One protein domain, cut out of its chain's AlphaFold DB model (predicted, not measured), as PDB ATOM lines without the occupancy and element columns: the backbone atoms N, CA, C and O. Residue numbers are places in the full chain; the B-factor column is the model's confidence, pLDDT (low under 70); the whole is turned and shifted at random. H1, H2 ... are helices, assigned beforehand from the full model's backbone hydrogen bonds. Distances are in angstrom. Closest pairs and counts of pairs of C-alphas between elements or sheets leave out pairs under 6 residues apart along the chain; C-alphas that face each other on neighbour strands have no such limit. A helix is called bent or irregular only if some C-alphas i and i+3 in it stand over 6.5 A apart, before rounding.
ATOM      1  N   LEU A   2      -6.478 -20.980 -14.997       58.41
ATOM      2  CA  LEU A   2      -5.615 -22.052 -15.535       58.41
ATOM      3  C   LEU A   2      -5.460 -22.044 -17.066       58.41
ATOM      4  O   LEU A   2      -4.439 -22.482 -17.553       58.41
ATOM      5  N   CYS A   3      -6.442 -21.542 -17.818       59.94
ATOM      6  CA  CYS A   3      -6.414 -21.525 -19.289       59.94
ATOM      7  C   CYS A   3      -5.642 -20.345 -19.904       59.94
ATOM      8  O   CYS A   3      -5.170 -20.462 -21.026       59.94
ATOM      9  N   VAL A   4      -5.570 -19.204 -19.201       61.47
ATOM     10  CA  VAL A   4      -4.774 -18.023 -19.614       61.47
ATOM     11  C   VAL A   4      -3.324 -18.196 -19.172       61.47
ATOM     12  O   VAL A   4      -2.426 -17.780 -19.881       61.47
ATOM     13  N   SER A   5      -3.179 -18.832 -18.006       64.06
ATOM     14  CA  SER A   5      -2.192 -19.849 -17.672       64.06
ATOM     15  C   SER A   5      -1.697 -20.707 -18.837       64.06
ATOM     16  O   SER A   5      -1.129 -20.260 -19.816       64.06
ATOM     17  N   LEU A   6      -2.017 -21.986 -18.730       65.06
ATOM     18  CA  LEU A   6      -1.430 -23.124 -19.422       65.06
ATOM     19  C   LEU A   6      -1.661 -23.177 -20.941       65.06
ATOM     20  O   LEU A   6      -1.112 -24.053 -21.608       65.06
ATOM     21  N   GLY A   7      -2.501 -22.299 -21.497       67.00
ATOM     22  CA  GLY A   7      -2.840 -22.329 -22.916       67.00
ATOM     23  C   GLY A   7      -3.430 -23.672 -23.357       67.00
ATOM     24  O   GLY A   7      -4.402 -24.175 -22.777       67.00
ATOM     25  N   ASN A   8      -2.851 -24.256 -24.406       74.12
ATOM     26  CA  ASN A   8      -3.215 -25.579 -24.895       74.12
ATOM     27  C   ASN A   8      -2.574 -26.693 -24.048       74.12
ATOM     28  O   ASN A   8      -1.453 -27.120 -24.286       74.12
ATOM     29  N   ILE A   9      -3.332 -27.236 -23.098       68.31
ATOM     30  CA  ILE A   9      -2.860 -28.326 -22.224       68.31
ATOM     31  C   ILE A   9      -2.580 -29.621 -23.017       68.31
ATOM     32  O   ILE A   9      -1.878 -30.499 -22.533       68.31
ATOM     33  N   PHE A  10      -3.104 -29.752 -24.241       69.75
ATOM     34  CA  PHE A  10      -2.943 -30.956 -25.060       69.75
ATOM     35  C   PHE A  10      -1.706 -30.946 -25.959       69.75
ATOM     36  O   PHE A  10      -1.444 -31.959 -26.600       69.75
ATOM     37  N   SER A  11      -0.969 -29.835 -26.061       65.00
ATOM     38  CA  SER A  11       0.211 -29.777 -26.931       65.00
ATOM     39  C   SER A  11       1.505 -30.238 -26.259       65.00
ATOM     40  O   SER A  11       2.519 -30.232 -26.941       65.00
ATOM     41  N   ASP A  12       1.515 -30.575 -24.960       70.50
ATOM     42  CA  ASP A  12       2.716 -30.831 -24.119       70.50
ATOM     43  C   ASP A  12       3.794 -29.717 -24.131       70.50
ATOM     44  O   ASP A  12       4.752 -29.732 -23.361       70.50
ATOM     45  N   GLU A  13       3.618 -28.699 -24.967       70.69
ATOM     46  CA  GLU A  13       4.449 -27.515 -25.080       70.69
ATOM     47  C   GLU A  13       4.121 -26.482 -24.000       70.69
ATOM     48  O   GLU A  13       2.958 -26.250 -23.659       70.69
ATOM     49  N   SER A  14       5.157 -25.797 -23.518       69.50
ATOM     50  CA  SER A  14       5.014 -24.670 -22.595       69.50
ATOM     51  C   SER A  14       4.266 -23.490 -23.232       69.50
ATOM     52  O   SER A  14       4.315 -23.279 -24.444       69.50
ATOM     53  N   GLU A  15       3.630 -22.655 -22.407       66.31
ATOM     54  CA  GLU A  15       2.870 -21.464 -22.833       66.31
ATOM     55  C   GLU A  15       3.675 -20.541 -23.775       66.31
ATOM     56  O   GLU A  15       3.116 -19.929 -24.690       66.31
ATOM     57  N   ALA A  16       4.997 -20.476 -23.574       65.56
ATOM     58  CA  ALA A  16       5.936 -19.676 -24.356       65.56
ATOM     59  C   ALA A  16       6.256 -20.267 -25.740       65.56
ATOM     60  O   ALA A  16       6.550 -19.510 -26.659       65.56
ATOM     61  N   THR A  17       6.195 -21.592 -25.891       70.69
ATOM     62  CA  THR A  17       6.577 -22.309 -27.122       70.69
ATOM     63  C   THR A  17       5.386 -22.655 -28.009       70.69
ATOM     64  O   THR A  17       5.567 -22.825 -29.207       70.69
ATOM     65  N   GLN A  18       4.176 -22.703 -27.439       73.31
ATOM     66  CA  GLN A  18       2.952 -22.989 -28.187       73.31
ATOM     67  C   GLN A  18       2.746 -22.023 -29.354       73.31
ATOM     68  O   GLN A  18       2.931 -20.811 -29.201       73.31
ATOM     69  N   SER A  19       2.242 -22.531 -30.478       76.25
ATOM     70  CA  SER A  19       1.792 -21.675 -31.577       76.25
ATOM     71  C   SER A  19       0.687 -20.715 -31.102       76.25
ATOM     72  O   SER A  19      -0.094 -21.013 -30.184       76.25
ATOM     73  N   ARG A  20       0.638 -19.514 -31.681       72.94
ATOM     74  CA  ARG A  20      -0.320 -18.465 -31.293       72.94
ATOM     75  C   ARG A  20      -1.758 -18.916 -31.546       72.94
ATOM     76  O   ARG A  20      -2.653 -18.631 -30.749       72.94
ATOM     77  N   GLU A  21      -1.954 -19.658 -32.624       75.50
ATOM     78  CA  GLU A  21      -3.231 -20.203 -33.070       75.50
ATOM     79  C   GLU A  21      -3.720 -21.274 -32.098       75.50
ATOM     80  O   GLU A  21      -4.849 -21.196 -31.613       75.50
ATOM     81  N   ALA A  22      -2.852 -22.224 -31.738       78.19
ATOM     82  CA  ALA A  22      -3.176 -23.275 -30.780       78.19
ATOM     83  C   ALA A  22      -3.522 -22.687 -29.404       78.19
ATOM     84  O   ALA A  22      -4.518 -23.078 -28.791       78.19
ATOM     85  N   PHE A  23      -2.751 -21.694 -28.952       78.25
ATOM     86  CA  PHE A  23      -2.995 -20.994 -27.690       78.25
ATOM     87  C   PHE A  23      -4.343 -20.252 -27.698       78.25
ATOM     88  O   PHE A  23      -5.142 -20.380 -26.767       78.25
ATOM     89  N   ARG A  24      -4.649 -19.519 -28.774       77.88
ATOM     90  CA  ARG A  24      -5.901 -18.762 -28.914       77.88
ATOM     91  C   ARG A  24      -7.117 -19.677 -29.055       77.88
ATOM     92  O   ARG A  24      -8.106 -19.478 -28.351       77.88
ATOM     93  N   CYS A  25      -7.034 -20.709 -29.892       82.19
ATOM     94  CA  CYS A  25      -8.090 -21.706 -30.055       82.19
ATOM     95  C   CYS A  25      -8.396 -22.406 -28.722       82.19
ATOM     96  O   CYS A  25      -9.564 -22.536 -28.342       82.19
ATOM     97  N   ALA A  26      -7.362 -22.763 -27.950       83.44
ATOM     98  CA  ALA A  26      -7.525 -23.322 -26.613       83.44
ATOM     99  C   ALA A  26      -8.252 -22.350 -25.670       83.44
ATOM    100  O   ALA A  26      -9.212 -22.747 -25.007       83.44
ATOM    101  N   ILE A  27      -7.869 -21.070 -25.642       80.56
ATOM    102  CA  ILE A  27      -8.550 -20.041 -24.836       80.56
ATOM    103  C   ILE A  27     -10.031 -19.912 -25.218       80.56
ATOM    104  O   ILE A  27     -10.886 -19.848 -24.329       80.56
ATOM    105  N   LEU A  28     -10.359 -19.912 -26.514       83.81
ATOM    106  CA  LEU A  28     -11.744 -19.829 -26.993       83.81
ATOM    107  C   LEU A  28     -12.559 -21.071 -26.612       83.81
ATOM    108  O   LEU A  28     -13.691 -20.938 -26.144       83.81
ATOM    109  N   LEU A  29     -11.985 -22.269 -26.747       87.06
ATOM    110  CA  LEU A  29     -12.629 -23.522 -26.350       87.06
ATOM    111  C   LEU A  29     -12.868 -23.593 -24.844       87.06
ATOM    112  O   LEU A  29     -13.966 -23.951 -24.415       87.06
ATOM    113  N   TRP A  30     -11.885 -23.192 -24.038       85.56
ATOM    114  CA  TRP A  30     -12.049 -23.082 -22.593       85.56
ATOM    115  C   TRP A  30     -13.134 -22.070 -22.237       85.56
ATOM    116  O   TRP A  30     -14.013 -22.381 -21.434       85.56
ATOM    117  N   SER A  31     -13.131 -20.897 -22.873       83.50
ATOM    118  CA  SER A  31     -14.172 -19.878 -22.695       83.50
ATOM    119  C   SER A  31     -15.559 -20.433 -22.965       83.50
ATOM    120  O   SER A  31     -16.455 -20.338 -22.122       83.50
ATOM    121  N   LYS A  32     -15.718 -21.103 -24.105       88.31
ATOM    122  CA  LYS A  32     -16.971 -21.737 -24.496       88.31
ATOM    123  C   LYS A  32     -17.383 -22.830 -23.506       88.31
ATOM    124  O   LYS A  32     -18.545 -22.873 -23.106       88.31
ATOM    125  N   PHE A  33     -16.454 -23.676 -23.063       90.75
ATOM    126  CA  PHE A  33     -16.723 -24.724 -22.078       90.75
ATOM    127  C   PHE A  33     -17.196 -24.149 -20.738       90.75
ATOM    128  O   PHE A  33     -18.256 -24.540 -20.246       90.75
ATOM    129  N   PHE A  34     -16.474 -23.177 -20.172       88.44
ATOM    130  CA  PHE A  34     -16.882 -22.506 -18.933       88.44
ATOM    131  C   PHE A  34     -18.228 -21.800 -19.091       88.44
ATOM    132  O   PHE A  34     -19.084 -21.900 -18.211       88.44
ATOM    133  N   SER A  35     -18.441 -21.140 -20.231       87.69
ATOM    134  CA  SER A  35     -19.711 -20.507 -20.570       87.69
ATOM    135  C   SER A  35     -20.861 -21.516 -20.530       87.69
ATOM    136  O   SER A  35     -21.847 -21.316 -19.816       87.69
ATOM    137  N   TRP A  36     -20.700 -22.661 -21.195       92.81
ATOM    138  CA  TRP A  36     -21.686 -23.737 -21.205       92.81
ATOM    139  C   TRP A  36     -21.937 -24.333 -19.808       92.81
ATOM    140  O   TRP A  36     -23.094 -24.521 -19.417       92.81
ATOM    141  N   VAL A  37     -20.893 -24.569 -19.006       92.25
ATOM    142  CA  VAL A  37     -21.036 -25.057 -17.622       92.25
ATOM    143  C   VAL A  37     -21.837 -24.067 -16.772       92.25
ATOM    144  O   VAL A  37     -22.826 -24.453 -16.147       92.25
ATOM    145  N   CYS A  38     -21.489 -22.780 -16.786       89.94
ATOM    146  CA  CYS A  38     -22.215 -21.770 -16.016       89.94
ATOM    147  C   CYS A  38     -23.673 -21.636 -16.465       89.94
ATOM    148  O   CYS A  38     -24.578 -21.539 -15.634       89.94
ATOM    149  N   VAL A  39     -23.932 -21.667 -17.773       89.25
ATOM    150  CA  VAL A  39     -25.293 -21.579 -18.309       89.25
ATOM    151  C   VAL A  39     -26.119 -22.811 -17.935       89.25
ATOM    152  O   VAL A  39     -27.277 -22.664 -17.539       89.25
ATOM    153  N   THR A  40     -25.557 -24.022 -17.998       93.31
ATOM    154  CA  THR A  40     -26.276 -25.235 -17.574       93.31
ATOM    155  C   THR A  40     -26.591 -25.212 -16.081       93.31
ATOM    156  O   THR A  40     -27.712 -25.560 -15.702       93.31
ATOM    157  N   ILE A  41     -25.674 -24.733 -15.233       91.50
ATOM    158  CA  ILE A  41     -25.926 -24.505 -13.801       91.50
ATOM    159  C   ILE A  41     -27.064 -23.493 -13.619       91.50
ATOM    160  O   ILE A  41     -28.056 -23.799 -12.953       91.50
ATOM    161  N   ASN A  42     -26.980 -22.333 -14.273       87.12
ATOM    162  CA  ASN A  42     -27.986 -21.272 -14.186       87.12
ATOM    163  C   ASN A  42     -29.382 -21.744 -14.599       87.12
ATOM    164  O   ASN A  42     -30.365 -21.432 -13.930       87.12
ATOM    165  N   GLN A  43     -29.483 -22.536 -15.664       88.31
ATOM    166  CA  GLN A  43     -30.753 -23.091 -16.137       88.31
ATOM    167  C   GLN A  43     -31.267 -24.246 -15.262       88.31
ATOM    168  O   GLN A  43     -32.457 -24.562 -15.294       88.31
ATOM    169  N   SER A  44     -30.409 -24.845 -14.433       90.31
ATOM    170  CA  SER A  44     -30.794 -25.897 -13.484       90.31
ATOM    171  C   SER A  44     -31.453 -25.343 -12.222       90.31
ATOM    172  O   SER A  44     -32.335 -25.993 -11.661       90.31
ATOM    173  N   VAL A  45     -31.077 -24.136 -11.784       87.50
ATOM    174  CA  VAL A  45     -31.611 -23.514 -10.558       87.50
ATOM    175  C   VAL A  45     -33.140 -23.326 -10.608       87.50
ATOM    176  O   VAL A  45     -33.809 -23.704  -9.646       87.50
ATOM    177  N   PRO A  46     -33.756 -22.819 -11.698       83.88
ATOM    178  CA  PRO A  46     -35.213 -22.726 -11.799       83.88
ATOM    179  C   PRO A  46     -35.934 -24.076 -11.740       83.88
ATOM    180  O   PRO A  46     -37.069 -24.125 -11.266       83.88
ATOM    181  N   LEU A  47     -35.292 -25.160 -12.196       87.75
ATOM    182  CA  LEU A  47     -35.884 -26.501 -12.219       87.75
ATOM    183  C   LEU A  47     -36.059 -27.095 -10.817       87.75
ATOM    184  O   LEU A  47     -36.906 -27.962 -10.633       87.75
ATOM    185  N   LEU A  48     -35.331 -26.584  -9.815       88.06
ATOM    186  CA  LEU A  48     -35.451 -27.008  -8.414       88.06
ATOM    187  C   LEU A  48     -36.841 -26.776  -7.805       88.06
ATOM    188  O   LEU A  48     -37.156 -27.321  -6.751       88.06
ATOM    189  N   LYS A  49     -37.657 -25.928  -8.439       86.38
ATOM    190  CA  LYS A  49     -38.987 -25.540  -7.954       86.38
ATOM    191  C   LYS A  49     -40.100 -26.500  -8.386       86.38
ATOM    192  O   LYS A  49     -41.216 -26.328  -7.910       86.38
ATOM    193  N   TYR A  50     -39.818 -27.432  -9.295       87.25
ATOM    194  CA  TYR A  50     -40.820 -28.302  -9.913       87.25
ATOM    195  C   TYR A  50     -40.633 -29.759  -9.502       87.25
ATOM    196  O   TYR A  50     -39.516 -30.187  -9.207       87.25
ATOM    197  N   HIS A  51     -41.716 -30.528  -9.536       89.81
ATOM    198  CA  HIS A  51     -41.707 -31.945  -9.189       89.81
ATOM    199  C   HIS A  51     -41.541 -32.784 -10.447       89.81
ATOM    200  O   HIS A  51     -42.265 -32.620 -11.429       89.81
ATOM    201  N   PHE A  52     -40.565 -33.688 -10.435       90.69
ATOM    202  CA  PHE A  52     -40.307 -34.550 -11.582       90.69
ATOM    203  C   PHE A  52     -41.283 -35.724 -11.600       90.69
ATOM    204  O   PHE A  52     -41.576 -36.306 -10.564       90.69
ATOM    205  N   THR A  53     -41.730 -36.132 -12.785       87.62
ATOM    206  CA  THR A  53     -42.651 -37.273 -12.948       87.62
ATOM    207  C   THR A  53     -42.060 -38.590 -12.447       87.62
ATOM    208  O   THR A  53     -42.797 -39.463 -12.010       87.62
ATOM    209  N   SER A  54     -40.729 -38.723 -12.450       87.12
ATOM    210  CA  SER A  54     -40.020 -39.876 -11.882       87.12
ATOM    211  C   SER A  54     -40.018 -39.913 -10.350       87.12
ATOM    212  O   SER A  54     -39.652 -40.927  -9.764       87.12
ATOM    213  N   SER A  55     -40.315 -38.795  -9.686       86.88
ATOM    214  CA  SER A  55     -40.294 -38.661  -8.224       86.88
ATOM    215  C   SER A  55     -41.250 -37.536  -7.800       86.88
ATOM    216  O   SER A  55     -40.783 -36.463  -7.412       86.88
ATOM    217  N   PRO A  56     -42.573 -37.744  -7.926       84.69
ATOM    218  CA  PRO A  56     -43.568 -36.683  -7.767       84.69
ATOM    219  C   PRO A  56     -43.615 -36.105  -6.346       84.69
ATOM    220  O   PRO A  56     -43.843 -34.910  -6.192       84.69
ATOM    221  N   ASP A  57     -43.320 -36.917  -5.330       87.12
ATOM    222  CA  ASP A  57     -43.444 -36.518  -3.920       87.12
ATOM    223  C   ASP A  57     -42.185 -35.844  -3.351       87.12
ATOM    224  O   ASP A  57     -42.207 -35.282  -2.258       87.12
ATOM    225  N   ASN A  58     -41.069 -35.875  -4.087       87.12
ATOM    226  CA  ASN A  58     -39.778 -35.393  -3.605       87.12
ATOM    227  C   ASN A  58     -39.302 -34.163  -4.378       87.12
ATOM    228  O   ASN A  58     -39.324 -34.125  -5.610       87.12
ATOM    229  N   ARG A  59     -38.759 -33.175  -3.655       86.00
ATOM    230  CA  ARG A  59     -38.064 -32.054  -4.299       86.00
ATOM    231  C   ARG A  59     -36.805 -32.555  -5.016       86.00
ATOM    232  O   ARG A  59     -36.033 -33.324  -4.433       86.00
ATOM    233  N   PRO A  60     -36.552 -32.113  -6.258       88.88
ATOM    234  CA  PRO A  60     -35.394 -32.574  -7.005       88.88
ATOM    235  C   PRO A  60     -34.094 -32.059  -6.388       88.88
ATOM    236  O   PRO A  60     -33.970 -30.898  -5.995       88.88
ATOM    237  N   ARG A  61     -33.081 -32.926  -6.363       92.38
ATOM    238  CA  ARG A  61     -31.710 -32.535  -6.015       92.38
ATOM    239  C   ARG A  61     -31.096 -31.731  -7.162       92.38
ATOM    240  O   ARG A  61     -31.291 -32.072  -8.328       92.38
ATOM    241  N   PHE A  62     -30.274 -30.733  -6.838       91.19
ATOM    242  CA  PHE A  62     -29.571 -29.909  -7.834       91.19
ATOM    243  C   PHE A  62     -28.801 -30.743  -8.861       91.19
ATOM    244  O   PHE A  62     -28.949 -30.529 -10.064       91.19
ATOM    245  N   PHE A  63     -28.067 -31.755  -8.399       92.81
ATOM    246  CA  PHE A  63     -27.300 -32.642  -9.271       92.81
ATOM    247  C   PHE A  63     -28.170 -33.367 -10.311       92.81
ATOM    248  O   PHE A  63     -27.752 -33.546 -11.452       92.81
ATOM    249  N   LEU A  64     -29.410 -33.738  -9.964       92.62
ATOM    250  CA  LEU A  64     -30.335 -34.372 -10.905       92.62
ATOM    251  C   LEU A  64     -30.753 -33.400 -12.018       92.62
ATOM    252  O   LEU A  64     -30.727 -33.776 -13.192       92.62
ATOM    253  N   CYS A  65     -31.114 -32.165 -11.656       93.06
ATOM    254  CA  CYS A  65     -31.465 -31.113 -12.613       93.06
ATOM    255  C   CYS A  65     -30.285 -30.793 -13.536       93.06
ATOM    256  O   CYS A  65     -30.451 -30.771 -14.756       93.06
ATOM    257  N   TRP A  66     -29.092 -30.619 -12.962       94.25
ATOM    258  CA  TRP A  66     -27.883 -30.300 -13.713       94.25
ATOM    259  C   TRP A  66     -27.473 -31.422 -14.666       94.25
ATOM    260  O   TRP A  66     -27.276 -31.170 -15.852       94.25
ATOM    261  N   ARG A  67     -27.485 -32.682 -14.215       95.44
ATOM    262  CA  ARG A  67     -27.219 -33.844 -15.078       95.44
ATOM    263  C   ARG A  67     -28.194 -33.929 -16.254       95.44
ATOM    264  O   ARG A  67     -27.781 -34.205 -17.378       95.44
ATOM    265  N   LYS A  68     -29.487 -33.677 -16.022       93.94
ATOM    266  CA  LYS A  68     -30.500 -33.649 -17.092       93.94
ATOM    267  C   LYS A  68     -30.264 -32.495 -18.075       93.94
ATOM    268  O   LYS A  68     -30.401 -32.696 -19.279       93.94
ATOM    269  N   MET A  69     -29.877 -31.318 -17.581       94.88
ATOM    270  CA  MET A  69     -29.518 -30.164 -18.413       94.88
ATOM    271  C   MET A  69     -28.286 -30.431 -19.281       94.88
ATOM    272  O   MET A  69     -28.307 -30.141 -20.480       94.88
ATOM    273  N   VAL A  70     -27.246 -31.035 -18.705       95.81
ATOM    274  CA  VAL A  70     -26.043 -31.458 -19.430       95.81
ATOM    275  C   VAL A  70     -26.411 -32.475 -20.508       95.81
ATOM    276  O   VAL A  70     -26.130 -32.243 -21.680       95.81
ATOM    277  N   GLY A  71     -27.150 -33.535 -20.164       93.69
ATOM    278  CA  GLY A  71     -27.567 -34.556 -21.131       93.69
ATOM    279  C   GLY A  71     -28.410 -34.009 -22.293       93.69
ATOM    280  O   GLY A  71     -28.287 -34.478 -23.422       93.69
ATOM    281  N   GLY A  72     -29.233 -32.982 -22.056       91.69
ATOM    282  CA  GLY A  72     -30.045 -32.348 -23.104       91.69
ATOM    283  C   GLY A  72     -29.263 -31.450 -24.073       91.69
ATOM    284  O   GLY A  72     -29.710 -31.234 -25.207       91.69
ATOM    285  N   THR A  73     -28.107 -30.936 -23.644       95.50
ATOM    286  CA  THR A  73     -27.349 -29.890 -24.356       95.50
ATOM    287  C   THR A  73     -25.965 -30.334 -24.826       95.50
ATOM    288  O   THR A  73     -25.400 -29.687 -25.705       95.50
ATOM    289  N   PHE A  74     -25.441 -31.456 -24.325       95.00
ATOM    290  CA  PHE A  74     -24.084 -31.925 -24.613       95.00
ATOM    291  C   PHE A  74     -23.808 -32.099 -26.112       95.00
ATOM    292  O   PHE A  74     -22.827 -31.571 -26.624       95.00
ATOM    293  N   VAL A  75     -24.718 -32.742 -26.853       93.75
ATOM    294  CA  VAL A  75     -24.554 -32.933 -28.307       93.75
ATOM    295  C   VAL A  75     -24.524 -31.595 -29.051       93.75
ATOM    296  O   VAL A  75     -23.690 -31.397 -29.926       93.75
ATOM    297  N   SER A  76     -25.396 -30.643 -28.694       92.25
ATOM    298  CA  SER A  76     -25.371 -29.312 -29.323       92.25
ATOM    299  C   SER A  76     -24.104 -28.528 -28.986       92.25
ATOM    300  O   SER A  76     -23.590 -27.825 -29.852       92.25
ATOM    301  N   PHE A  77     -23.592 -28.680 -27.763       94.56
ATOM    302  CA  PHE A  77     -22.336 -28.074 -27.339       94.56
ATOM    303  C   PHE A  77     -21.155 -28.641 -28.139       94.56
ATOM    304  O   PHE A  77     -20.353 -27.868 -28.659       94.56
ATOM    305  N   LEU A  78     -21.086 -29.967 -28.313       94.81
ATOM    306  CA  LEU A  78     -20.059 -30.617 -29.133       94.81
ATOM    307  C   LEU A  78     -20.108 -30.140 -30.584       94.81
ATOM    308  O   LEU A  78     -19.093 -29.695 -31.108       94.81
ATOM    309  N   ILE A  79     -21.289 -30.150 -31.209       93.31
ATOM    310  CA  ILE A  79     -21.458 -29.683 -32.592       93.31
ATOM    311  C   ILE A  79     -21.024 -28.220 -32.724       93.31
ATOM    312  O   ILE A  79     -20.254 -27.885 -33.619       93.31
ATOM    313  N   SER A  80     -21.469 -27.341 -31.822       93.81
ATOM    314  CA  SER A  80     -21.078 -25.930 -31.867       93.81
ATOM    315  C   SER A  80     -19.581 -25.723 -31.610       93.81
ATOM    316  O   SER A  80     -19.014 -24.783 -32.158       93.81
ATOM    317  N   SER A  81     -18.938 -26.575 -30.809       92.19
ATOM    318  CA  SER A  81     -17.490 -26.511 -30.564       92.19
ATOM    319  C   SER A  81     -16.695 -26.956 -31.788       92.19
ATOM    320  O   SER A  81     -15.732 -26.295 -32.154       92.19
ATOM    321  N   LEU A  82     -17.135 -28.017 -32.470       92.00
ATOM    322  CA  LEU A  82     -16.534 -28.462 -33.730       92.00
ATOM    323  C   LEU A  82     -16.658 -27.396 -34.823       92.00
ATOM    324  O   LEU A  82     -15.698 -27.152 -35.545       92.00
ATOM    325  N   ILE A  83     -17.813 -26.728 -34.914       91.25
ATOM    326  CA  ILE A  83     -18.019 -25.606 -35.840       91.25
ATOM    327  C   ILE A  83     -17.062 -24.455 -35.518       91.25
ATOM    328  O   ILE A  83     -16.459 -23.911 -36.437       91.25
ATOM    329  N   LEU A  84     -16.910 -24.101 -34.237       90.69
ATOM    330  CA  LEU A  84     -15.970 -23.063 -33.816       90.69
ATOM    331  C   LEU A  84     -14.549 -23.411 -34.279       90.69
ATOM    332  O   LEU A  84     -13.964 -22.633 -35.016       90.69
ATOM    333  N   VAL A  85     -14.043 -24.603 -33.949       89.38
ATOM    334  CA  VAL A  85     -12.691 -25.042 -34.346       89.38
ATOM    335  C   VAL A  85     -12.516 -25.059 -35.865       89.38
ATOM    336  O   VAL A  85     -11.518 -24.560 -36.370       89.38
ATOM    337  N   ALA A  86     -13.488 -25.591 -36.608       88.50
ATOM    338  CA  ALA A  86     -13.410 -25.661 -38.065       88.50
ATOM    339  C   ALA A  86     -13.341 -24.271 -38.715       88.50
ATOM    340  O   ALA A  86     -12.605 -24.075 -39.681       88.50
ATOM    341  N   ILE A  87     -14.101 -23.306 -38.192       86.38
ATOM    342  CA  ILE A  87     -14.074 -21.934 -38.696       86.38
ATOM    343  C   ILE A  87     -12.801 -21.213 -38.240       86.38
ATOM    344  O   ILE A  87     -12.246 -20.488 -39.052       86.38
ATOM    345  N   GLU A  88     -12.299 -21.434 -37.021       83.06
ATOM    346  CA  GLU A  88     -11.012 -20.875 -36.567       83.06
ATOM    347  C   GLU A  88      -9.859 -21.289 -37.493       83.06
ATOM    348  O   GLU A  88      -9.132 -20.435 -37.994       83.06
ATOM    349  N   VAL A  89      -9.765 -22.579 -37.830       82.62
ATOM    350  CA  VAL A  89      -8.784 -23.095 -38.808       82.62
ATOM    351  C   VAL A  89      -9.000 -22.489 -40.207       82.62
ATOM    352  O   VAL A  89      -8.073 -22.350 -41.002       82.62
ATOM    353  N   GLY A  90     -10.234 -22.106 -40.545       80.25
ATOM    354  CA  GLY A  90     -10.548 -21.395 -41.786       80.25
ATOM    355  C   GLY A  90     -10.139 -19.916 -41.767       80.25
ATOM    356  O   GLY A  90      -9.587 -19.422 -42.752       80.25
ATOM    357  N   ILE A  91     -10.394 -19.221 -40.653       78.81
ATOM    358  CA  ILE A  91     -10.009 -17.825 -40.385       78.81
ATOM    359  C   ILE A  91      -8.492 -17.683 -40.425       78.81
ATOM    360  O   ILE A  91      -8.004 -16.668 -40.919       78.81
ATOM    361  N   GLU A  92      -7.768 -18.720 -39.994       70.25
ATOM    362  CA  GLU A  92      -6.308 -18.803 -40.024       70.25
ATOM    363  C   GLU A  92      -5.725 -18.344 -41.366       70.25
ATOM    364  O   GLU A  92      -4.783 -17.558 -41.412       70.25
ATOM    365  N   LYS A  93      -6.359 -18.756 -42.467       74.19
ATOM    366  CA  LYS A  93      -5.905 -18.483 -43.836       74.19
ATOM    367  C   LYS A  93      -6.204 -17.058 -44.318       74.19
ATOM    368  O   LYS A  93      -5.862 -16.722 -45.451       74.19
ATOM    369  N   SER A  94      -6.873 -16.230 -43.514       75.38
ATOM    370  CA  SER A  94      -7.329 -14.890 -43.889       75.38
ATOM    371  C   SER A  94      -6.782 -13.813 -42.955       75.38
ATOM    372  O   SER A  94      -7.340 -13.529 -41.896       75.38
ATOM    373  N   GLU A  95      -5.740 -13.119 -43.407       71.31
ATOM    374  CA  GLU A  95      -5.115 -11.987 -42.704       71.31
ATOM    375  C   GLU A  95      -6.130 -10.885 -42.321       71.31
ATOM    376  O   GLU A  95      -6.061 -10.274 -41.253       71.31
ATOM    377  N   THR A  96      -7.155 -10.680 -43.154       71.38
ATOM    378  CA  THR A  96      -8.246  -9.734 -42.887       71.38
ATOM    379  C   THR A  96      -9.119 -10.175 -41.711       71.38
ATOM    380  O   THR A  96      -9.469  -9.353 -40.863       71.38
ATOM    381  N   ALA A  97      -9.477 -11.458 -41.629       65.31
ATOM    382  CA  ALA A  97     -10.311 -11.980 -40.548       65.31
ATOM    383  C   ALA A  97      -9.582 -11.922 -39.193       65.31
ATOM    384  O   ALA A  97     -10.193 -11.560 -38.181       65.31
ATOM    385  N   TRP A  98      -8.262 -12.141 -39.206       64.12
ATOM    386  CA  TRP A  98      -7.372 -11.907 -38.067       64.12
ATOM    387  C   TRP A  98      -7.341 -10.451 -37.634       64.12
ATOM    388  O   TRP A  98      -7.574 -10.149 -36.461       64.12
ATOM    389  N   LYS A  99      -7.137  -9.526 -38.581       69.81
ATOM    390  CA  LYS A  99      -7.122  -8.087 -38.294       69.81
ATOM    391  C   LYS A  99      -8.401  -7.643 -37.597       69.81
ATOM    392  O   LYS A  99      -8.358  -6.722 -36.783       69.81
ATOM    393  N   TYR A 100      -9.540  -8.273 -37.885       69.62
ATOM    394  CA  TYR A 100     -10.821  -7.924 -37.279       69.62
ATOM    395  C   TYR A 100     -11.232  -8.763 -36.058       69.62
ATOM    396  O   TYR A 100     -12.306  -8.481 -35.531       69.62
ATOM    397  N   ASN A 101     -10.398  -9.669 -35.535       74.56
ATOM    398  CA  ASN A 101     -10.744 -10.547 -34.402       74.56
ATOM    399  C   ASN A 101     -12.116 -11.227 -34.589       74.56
ATOM    400  O   ASN A 101     -12.977 -11.197 -33.702       74.56
ATOM    401  N   PHE A 102     -12.360 -11.761 -35.792       79.94
ATOM    402  CA  PHE A 102     -13.645 -12.374 -36.139       79.94
ATOM    403  C   PHE A 102     -13.988 -13.571 -35.236       79.94
ATOM    404  O   PHE A 102     -15.153 -13.798 -34.906       79.94
ATOM    405  N   ASP A 103     -12.957 -14.265 -34.770       77.88
ATOM    406  CA  ASP A 103     -12.980 -15.358 -33.802       77.88
ATOM    407  C   ASP A 103     -13.712 -15.007 -32.492       77.88
ATOM    408  O   ASP A 103     -14.513 -15.795 -31.985       77.88
ATOM    409  N   LEU A 104     -13.545 -13.785 -31.970       78.81
ATOM    410  CA  LEU A 104     -14.219 -13.355 -30.737       78.81
ATOM    411  C   LEU A 104     -15.728 -13.203 -30.927       78.81
ATOM    412  O   LEU A 104     -16.524 -13.597 -30.063       78.81
ATOM    413  N   TYR A 105     -16.142 -12.658 -32.069       83.75
ATOM    414  CA  TYR A 105     -17.556 -12.523 -32.412       83.75
ATOM    415  C   TYR A 105     -18.178 -13.885 -32.707       83.75
ATOM    416  O   TYR A 105     -19.302 -14.162 -32.279       83.75
ATOM    417  N   LEU A 106     -17.430 -14.763 -33.373       85.88
ATOM    418  CA  LEU A 106     -17.845 -16.129 -33.642       85.88
ATOM    419  C   LEU A 106     -18.008 -16.942 -32.351       85.88
ATOM    420  O   LEU A 106     -19.024 -17.617 -32.171       85.88
ATOM    421  N   CYS A 107     -17.057 -16.840 -31.424       86.00
ATOM    422  CA  CYS A 107     -17.143 -17.468 -30.110       86.00
ATOM    423  C   CYS A 107     -18.353 -16.941 -29.323       86.00
ATOM    424  O   CYS A 107     -19.110 -17.728 -28.750       86.00
ATOM    425  N   SER A 108     -18.612 -15.630 -29.381       84.62
ATOM    426  CA  SER A 108     -19.805 -15.015 -28.778       84.62
ATOM    427  C   SER A 108     -21.105 -15.569 -29.374       84.62
ATOM    428  O   SER A 108     -22.037 -15.902 -28.638       84.62
ATOM    429  N   LEU A 109     -21.162 -15.743 -30.699       88.19
ATOM    430  CA  LEU A 109     -22.303 -16.341 -31.394       88.19
ATOM    431  C   LEU A 109     -22.511 -17.809 -30.988       88.19
ATOM    432  O   LEU A 109     -23.642 -18.231 -30.735       88.19
ATOM    433  N   CYS A 110     -21.426 -18.574 -30.871       90.50
ATOM    434  CA  CYS A 110     -21.450 -19.962 -30.413       90.50
ATOM    435  C   CYS A 110     -21.915 -20.076 -28.952       90.50
ATOM    436  O   CYS A 110     -22.731 -20.940 -28.634       90.50
ATOM    437  N   CYS A 111     -21.460 -19.186 -28.068       88.75
ATOM    438  CA  CYS A 111     -21.920 -19.116 -26.678       88.75
ATOM    439  C   CYS A 111     -23.412 -18.760 -26.585       88.75
ATOM    440  O   CYS A 111     -24.145 -19.300 -25.748       88.75
ATOM    441  N   HIS A 112     -23.898 -17.882 -27.467       88.38
ATOM    442  CA  HIS A 112     -25.327 -17.596 -27.563       88.38
ATOM    443  C   HIS A 112     -26.119 -18.819 -28.020       88.38
ATOM    444  O   HIS A 112     -27.138 -19.153 -27.416       88.38
ATOM    445  N   ALA A 113     -25.635 -19.539 -29.035       91.25
ATOM    446  CA  ALA A 113     -26.260 -20.776 -29.493       91.25
ATOM    447  C   ALA A 113     -26.358 -21.824 -28.367       91.25
ATOM    448  O   ALA A 113     -27.414 -22.441 -28.197       91.25
ATOM    449  N   ASP A 114     -25.317 -21.971 -27.540       91.62
ATOM    450  CA  ASP A 114     -25.355 -22.840 -26.357       91.62
ATOM    451  C   ASP A 114     -26.394 -22.365 -25.336       91.62
ATOM    452  O   ASP A 114     -27.150 -23.173 -24.791       91.62
ATOM    453  N   THR A 115     -26.487 -21.052 -25.109       89.62
ATOM    454  CA  THR A 115     -27.466 -20.450 -24.191       89.62
ATOM    455  C   THR A 115     -28.898 -20.697 -24.642       89.62
ATOM    456  O   THR A 115     -29.764 -21.090 -23.847       89.62
ATOM    457  N   VAL A 116     -29.149 -20.557 -25.941       90.88
ATOM    458  CA  VAL A 116     -30.430 -20.879 -26.568       90.88
ATOM    459  C   VAL A 116     -30.713 -22.375 -26.452       90.88
ATOM    460  O   VAL A 116     -31.825 -22.758 -26.076       90.88
ATOM    461  N   SER A 117     -29.721 -23.236 -26.697       92.38
ATOM    462  CA  SER A 117     -29.871 -24.687 -26.554       92.38
ATOM    463  C   SER A 117     -30.221 -25.087 -25.120       92.38
ATOM    464  O   SER A 117     -31.139 -25.887 -24.906       92.38
ATOM    465  N   CYS A 118     -29.570 -24.481 -24.124       91.75
ATOM    466  CA  CYS A 118     -29.885 -24.681 -22.713       91.75
ATOM    467  C   CYS A 118     -31.303 -24.208 -22.391       91.75
ATOM    468  O   CYS A 118     -32.065 -24.937 -21.761       91.75
ATOM    469  N   THR A 119     -31.711 -23.047 -22.893       90.19
ATOM    470  CA  THR A 119     -33.064 -22.514 -22.684       90.19
ATOM    471  C   THR A 119     -34.139 -23.418 -23.296       90.19
ATOM    472  O   THR A 119     -35.164 -23.698 -22.669       90.19
ATOM    473  N   VAL A 120     -33.925 -23.918 -24.516       91.62
ATOM    474  CA  VAL A 120     -34.835 -24.871 -25.174       91.62
ATOM    475  C   VAL A 120     -34.880 -26.195 -24.412       91.62
ATOM    476  O   VAL A 120     -35.964 -26.738 -24.193       91.62
ATOM    477  N   SER A 121     -33.730 -26.690 -23.957       93.12
ATOM    478  CA  SER A 121     -33.635 -27.935 -23.188       93.12
ATOM    479  C   SER A 121     -34.320 -27.816 -21.828       93.12
ATOM    480  O   SER A 121     -35.097 -28.697 -21.469       93.12
ATOM    481  N   GLY A 122     -34.152 -26.699 -21.118       91.56
ATOM    482  CA  GLY A 122     -34.858 -26.417 -19.867       91.56
ATOM    483  C   GLY A 122     -36.376 -26.342 -20.057       91.56
ATOM    484  O   GLY A 122     -37.130 -26.959 -19.303       91.56
ATOM    485  N   LYS A 123     -36.849 -25.678 -21.125       89.62
ATOM    486  CA  LYS A 123     -38.276 -25.665 -21.515       89.62
ATOM    487  C   LYS A 123     -38.807 -27.074 -21.784       89.62
ATOM    488  O   LYS A 123     -39.948 -27.363 -21.428       89.62
ATOM    489  N   ARG A 124     -38.004 -27.933 -22.411       90.12
ATOM    490  CA  ARG A 124     -38.366 -29.321 -22.709       90.12
ATOM    491  C   ARG A 124     -38.427 -30.179 -21.449       90.12
ATOM    492  O   ARG A 124     -39.440 -30.832 -21.232       90.12
ATOM    493  N   ILE A 125     -37.399 -30.120 -20.601       90.94
ATOM    494  CA  ILE A 125     -37.353 -30.837 -19.318       90.94
ATOM    495  C   ILE A 125     -38.564 -30.461 -18.469       90.94
ATOM    496  O   ILE A 125     -39.261 -31.343 -17.982       90.94
ATOM    497  N   TYR A 126     -38.872 -29.167 -18.367       90.31
ATOM    498  CA  TYR A 126     -40.069 -28.714 -17.670       90.31
ATOM    499  C   TYR A 126     -41.340 -29.345 -18.258       90.31
ATOM    500  O   TYR A 126     -42.120 -29.938 -17.528       90.31
ATOM    501  N   ARG A 127     -41.551 -29.285 -19.575       86.62
ATOM    502  CA  ARG A 127     -42.789 -29.798 -20.192       86.62
ATOM    503  C   ARG A 127     -42.955 -31.312 -20.101       86.62
ATOM    504  O   ARG A 127     -44.060 -31.764 -19.840       86.62
ATOM    505  N   GLU A 128     -41.897 -32.063 -20.384       88.81
ATOM    506  CA  GLU A 128     -41.967 -33.518 -20.562       88.81
ATOM    507  C   GLU A 128     -41.707 -34.285 -19.263       88.81
ATOM    508  O   GLU A 128     -42.163 -35.414 -19.120       88.81
ATOM    509  N   GLN A 129     -40.948 -33.705 -18.330       89.56
ATOM    510  CA  GLN A 129     -40.406 -34.439 -17.183       89.56
ATOM    511  C   GLN A 129     -40.879 -33.902 -15.834       89.56
ATOM    512  O   GLN A 129     -40.486 -34.460 -14.813       89.56
ATOM    513  N   THR A 130     -41.703 -32.847 -15.804       89.62
ATOM    514  CA  THR A 130     -42.297 -32.332 -14.559       89.62
ATOM    515  C   THR A 130     -43.809 -32.483 -14.550       89.62
ATOM    516  O   THR A 130     -44.459 -32.391 -15.595       89.62
ATOM    517  N   VAL A 131     -44.370 -32.697 -13.361       86.94
ATOM    518  CA  VAL A 131     -45.813 -32.857 -13.141       86.94
ATOM    519  C   VAL A 131     -46.550 -31.577 -13.543       86.94
ATOM    520  O   VAL A 131     -47.520 -31.613 -14.300       86.94
ATOM    521  N   GLU A 132     -46.040 -30.418 -13.122       87.19
ATOM    522  CA  GLU A 132     -46.634 -29.110 -13.405       87.19
ATOM    523  C   GLU A 132     -46.584 -28.766 -14.902       87.19
ATOM    524  O   GLU A 132     -47.479 -28.100 -15.433       87.19
ATOM    525  N   GLY A 133     -45.531 -29.206 -15.593       83.50
ATOM    526  CA  GLY A 133     -45.406 -29.073 -17.040       83.50
ATOM    527  C   GLY A 133     -46.382 -29.971 -17.796       83.50
ATOM    528  O   GLY A 133     -47.067 -29.479 -18.697       83.50
ATOM    529  N   GLY A 134     -46.495 -31.239 -17.393       82.12
ATOM    530  CA  GLY A 134     -47.394 -32.222 -18.000       82.12
ATOM    531  C   GLY A 134     -48.857 -31.783 -17.951       82.12
ATOM    532  O   GLY A 134     -49.509 -31.691 -18.994       82.12
ATOM    533  N   LEU A 135     -49.335 -31.371 -16.771       83.00
ATOM    534  CA  LEU A 135     -50.709 -30.881 -16.569       83.00
ATOM    535  C   LEU A 135     -51.047 -29.674 -17.457       83.00
ATOM    536  O   LEU A 135     -52.169 -29.509 -17.931       83.00
ATOM    537  N   LYS A 136     -50.068 -28.806 -17.717       80.44
ATOM    538  CA  LYS A 136     -50.278 -27.558 -18.462       80.44
ATOM    539  C   LYS A 136     -50.250 -27.729 -19.985       80.44
ATOM    540  O   LYS A 136     -50.718 -26.832 -20.702       80.44
ATOM    541  N   TRP A 137     -49.683 -28.827 -20.488       75.81
ATOM    542  CA  TRP A 137     -49.433 -29.046 -21.922       75.81
ATOM    543  C   TRP A 137     -50.077 -30.293 -22.510       75.81
ATOM    544  O   TRP A 137     -49.917 -30.521 -23.706       75.81
ATOM    545  N   GLN A 138     -50.874 -31.013 -21.725       72.81
ATOM    546  CA  GLN A 138     -51.567 -32.232 -22.139       72.81
ATOM    547  C   GLN A 138     -52.369 -32.073 -23.451       72.81
ATOM    548  O   GLN A 138     -52.395 -32.988 -24.262       72.81
ATOM    549  N   ASN A 139     -52.914 -30.875 -23.723       73.62
ATOM    550  CA  ASN A 139     -53.778 -30.605 -24.886       73.62
ATOM    551  C   ASN A 139     -53.197 -29.622 -25.924       73.62
ATOM    552  O   ASN A 139     -53.942 -29.030 -26.705       73.62
ATOM    553  N   LYS A 140     -51.882 -29.367 -25.938       80.31
ATOM    554  CA  LYS A 140     -51.280 -28.373 -26.852       80.31
ATOM    555  C   LYS A 140     -50.284 -29.005 -27.817       80.31
ATOM    556  O   LYS A 140     -49.308 -29.612 -27.387       80.31
ATOM    557  N   ARG A 141     -50.476 -28.758 -29.123       75.06
ATOM    558  CA  ARG A 141     -49.494 -29.110 -30.165       75.06
ATOM    559  C   ARG A 141     -48.143 -28.480 -29.844       75.06
ATOM    560  O   ARG A 141     -48.042 -27.269 -29.623       75.06
ATOM    561  N   GLN A 142     -47.115 -29.318 -29.821       74.81
ATOM    562  CA  GLN A 142     -45.775 -28.897 -29.462       74.81
ATOM    563  C   GLN A 142     -44.994 -28.485 -30.715       74.81
ATOM    564  O   GLN A 142     -44.955 -29.242 -31.685       74.81
ATOM    565  N   PRO A 143     -44.371 -27.294 -30.728       80.44
ATOM    566  CA  PRO A 143     -43.478 -26.925 -31.816       80.44
ATOM    567  C   PRO A 143     -42.220 -27.800 -31.785       80.44
ATOM    568  O   PRO A 143     -41.733 -28.139 -30.703       80.44
TER     569      PRO A 143
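Overview. This is residues 2 to 143 of the 441 residues of an uncharacterized protein of Globisporangium ultimum (strain ATCC 200006 / CBS 805.95 / DAOM BR144) (UniProt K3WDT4). Three long helical pieces, H2, H4b and H6, lie side by side in an up-and-down bundle, each running against the one before it. H4a, the other arm of the bent helix H4, packs steeply on the last residues of H2 and on H6; short H1 packs on H2, and H7 makes a corner with H6. The printed part has 142 residues with seven named helices, H1 to H7 in order, and no named strand: all helix. The whole is loose, radius of gyration of the C-alphas 19.2 A, and elongated, 57 by 31 by 18 A.

Arrangement. Begin at H1, residues 2 to 6: it touches residues 26 to 30 alone of H2, residues 20 to 44, closest at the C-alphas of Cys 3 and Ile 27, 6.1 A. H3, residues 46 to 49, meets H2 only through their link. H4, residues 62 to 91, was assigned as one helix by its hydrogen bonds but is bent: C-alphas 72 and 75 are 7.6 A apart. Its arms are H4a, residues 62 to 72, and H4b, residues 75 to 91. H4a touches residues 40 to 44 alone of H2 at a steep tilt of 56 degrees, closest at the C-alphas of Ser 44 and Trp 66, 5.3 A. H5, residues 95 to 99, is close to H4b but not clearly touching, closest at the C-alphas of Ile 91 and Ala 97, 5.9 A. H6, residues 102 to 129, touches H4b at a shallow tilt of 10 degrees, opposite ways, closest at the C-alphas of Phe 77 and Asp 114, 6.1 A. H6 touches H2 at a shallow tilt of 24 degrees, the same way, closest at the C-alphas of Lys 32 and Cys 111, 6.0 A. H7, residues 131 to 137, touches H6 only at the corner, closest at the C-alphas of Arg 127 and Gly 133, 4.2 A. Every O i to N i+4 pair is within hydrogen-bond range in H1, H2, H4a, H4b, H5 and H6; H7 has 2 of 3, and H3 is too short for one.

Along the chain. Find C-alpha 20 at (-0.320, -18.465, -31.293); from there H2 runs 36.1 A. H4b runs 24.2 A and H6 39.5 A, to C-alpha 129 at (-40.406, -34.439, -17.183).

Size, cuts and confidence. The C-alphas of Thr 17 and Asn 139, the two farthest apart, are 61.0 A from each other. The printed part has no cut; the links H1 to H2 and H3 to H4 are long. Look for pLDDT under 70 at residues 2 to 7, 9 to 11, 14 to 16 and 97 to 100.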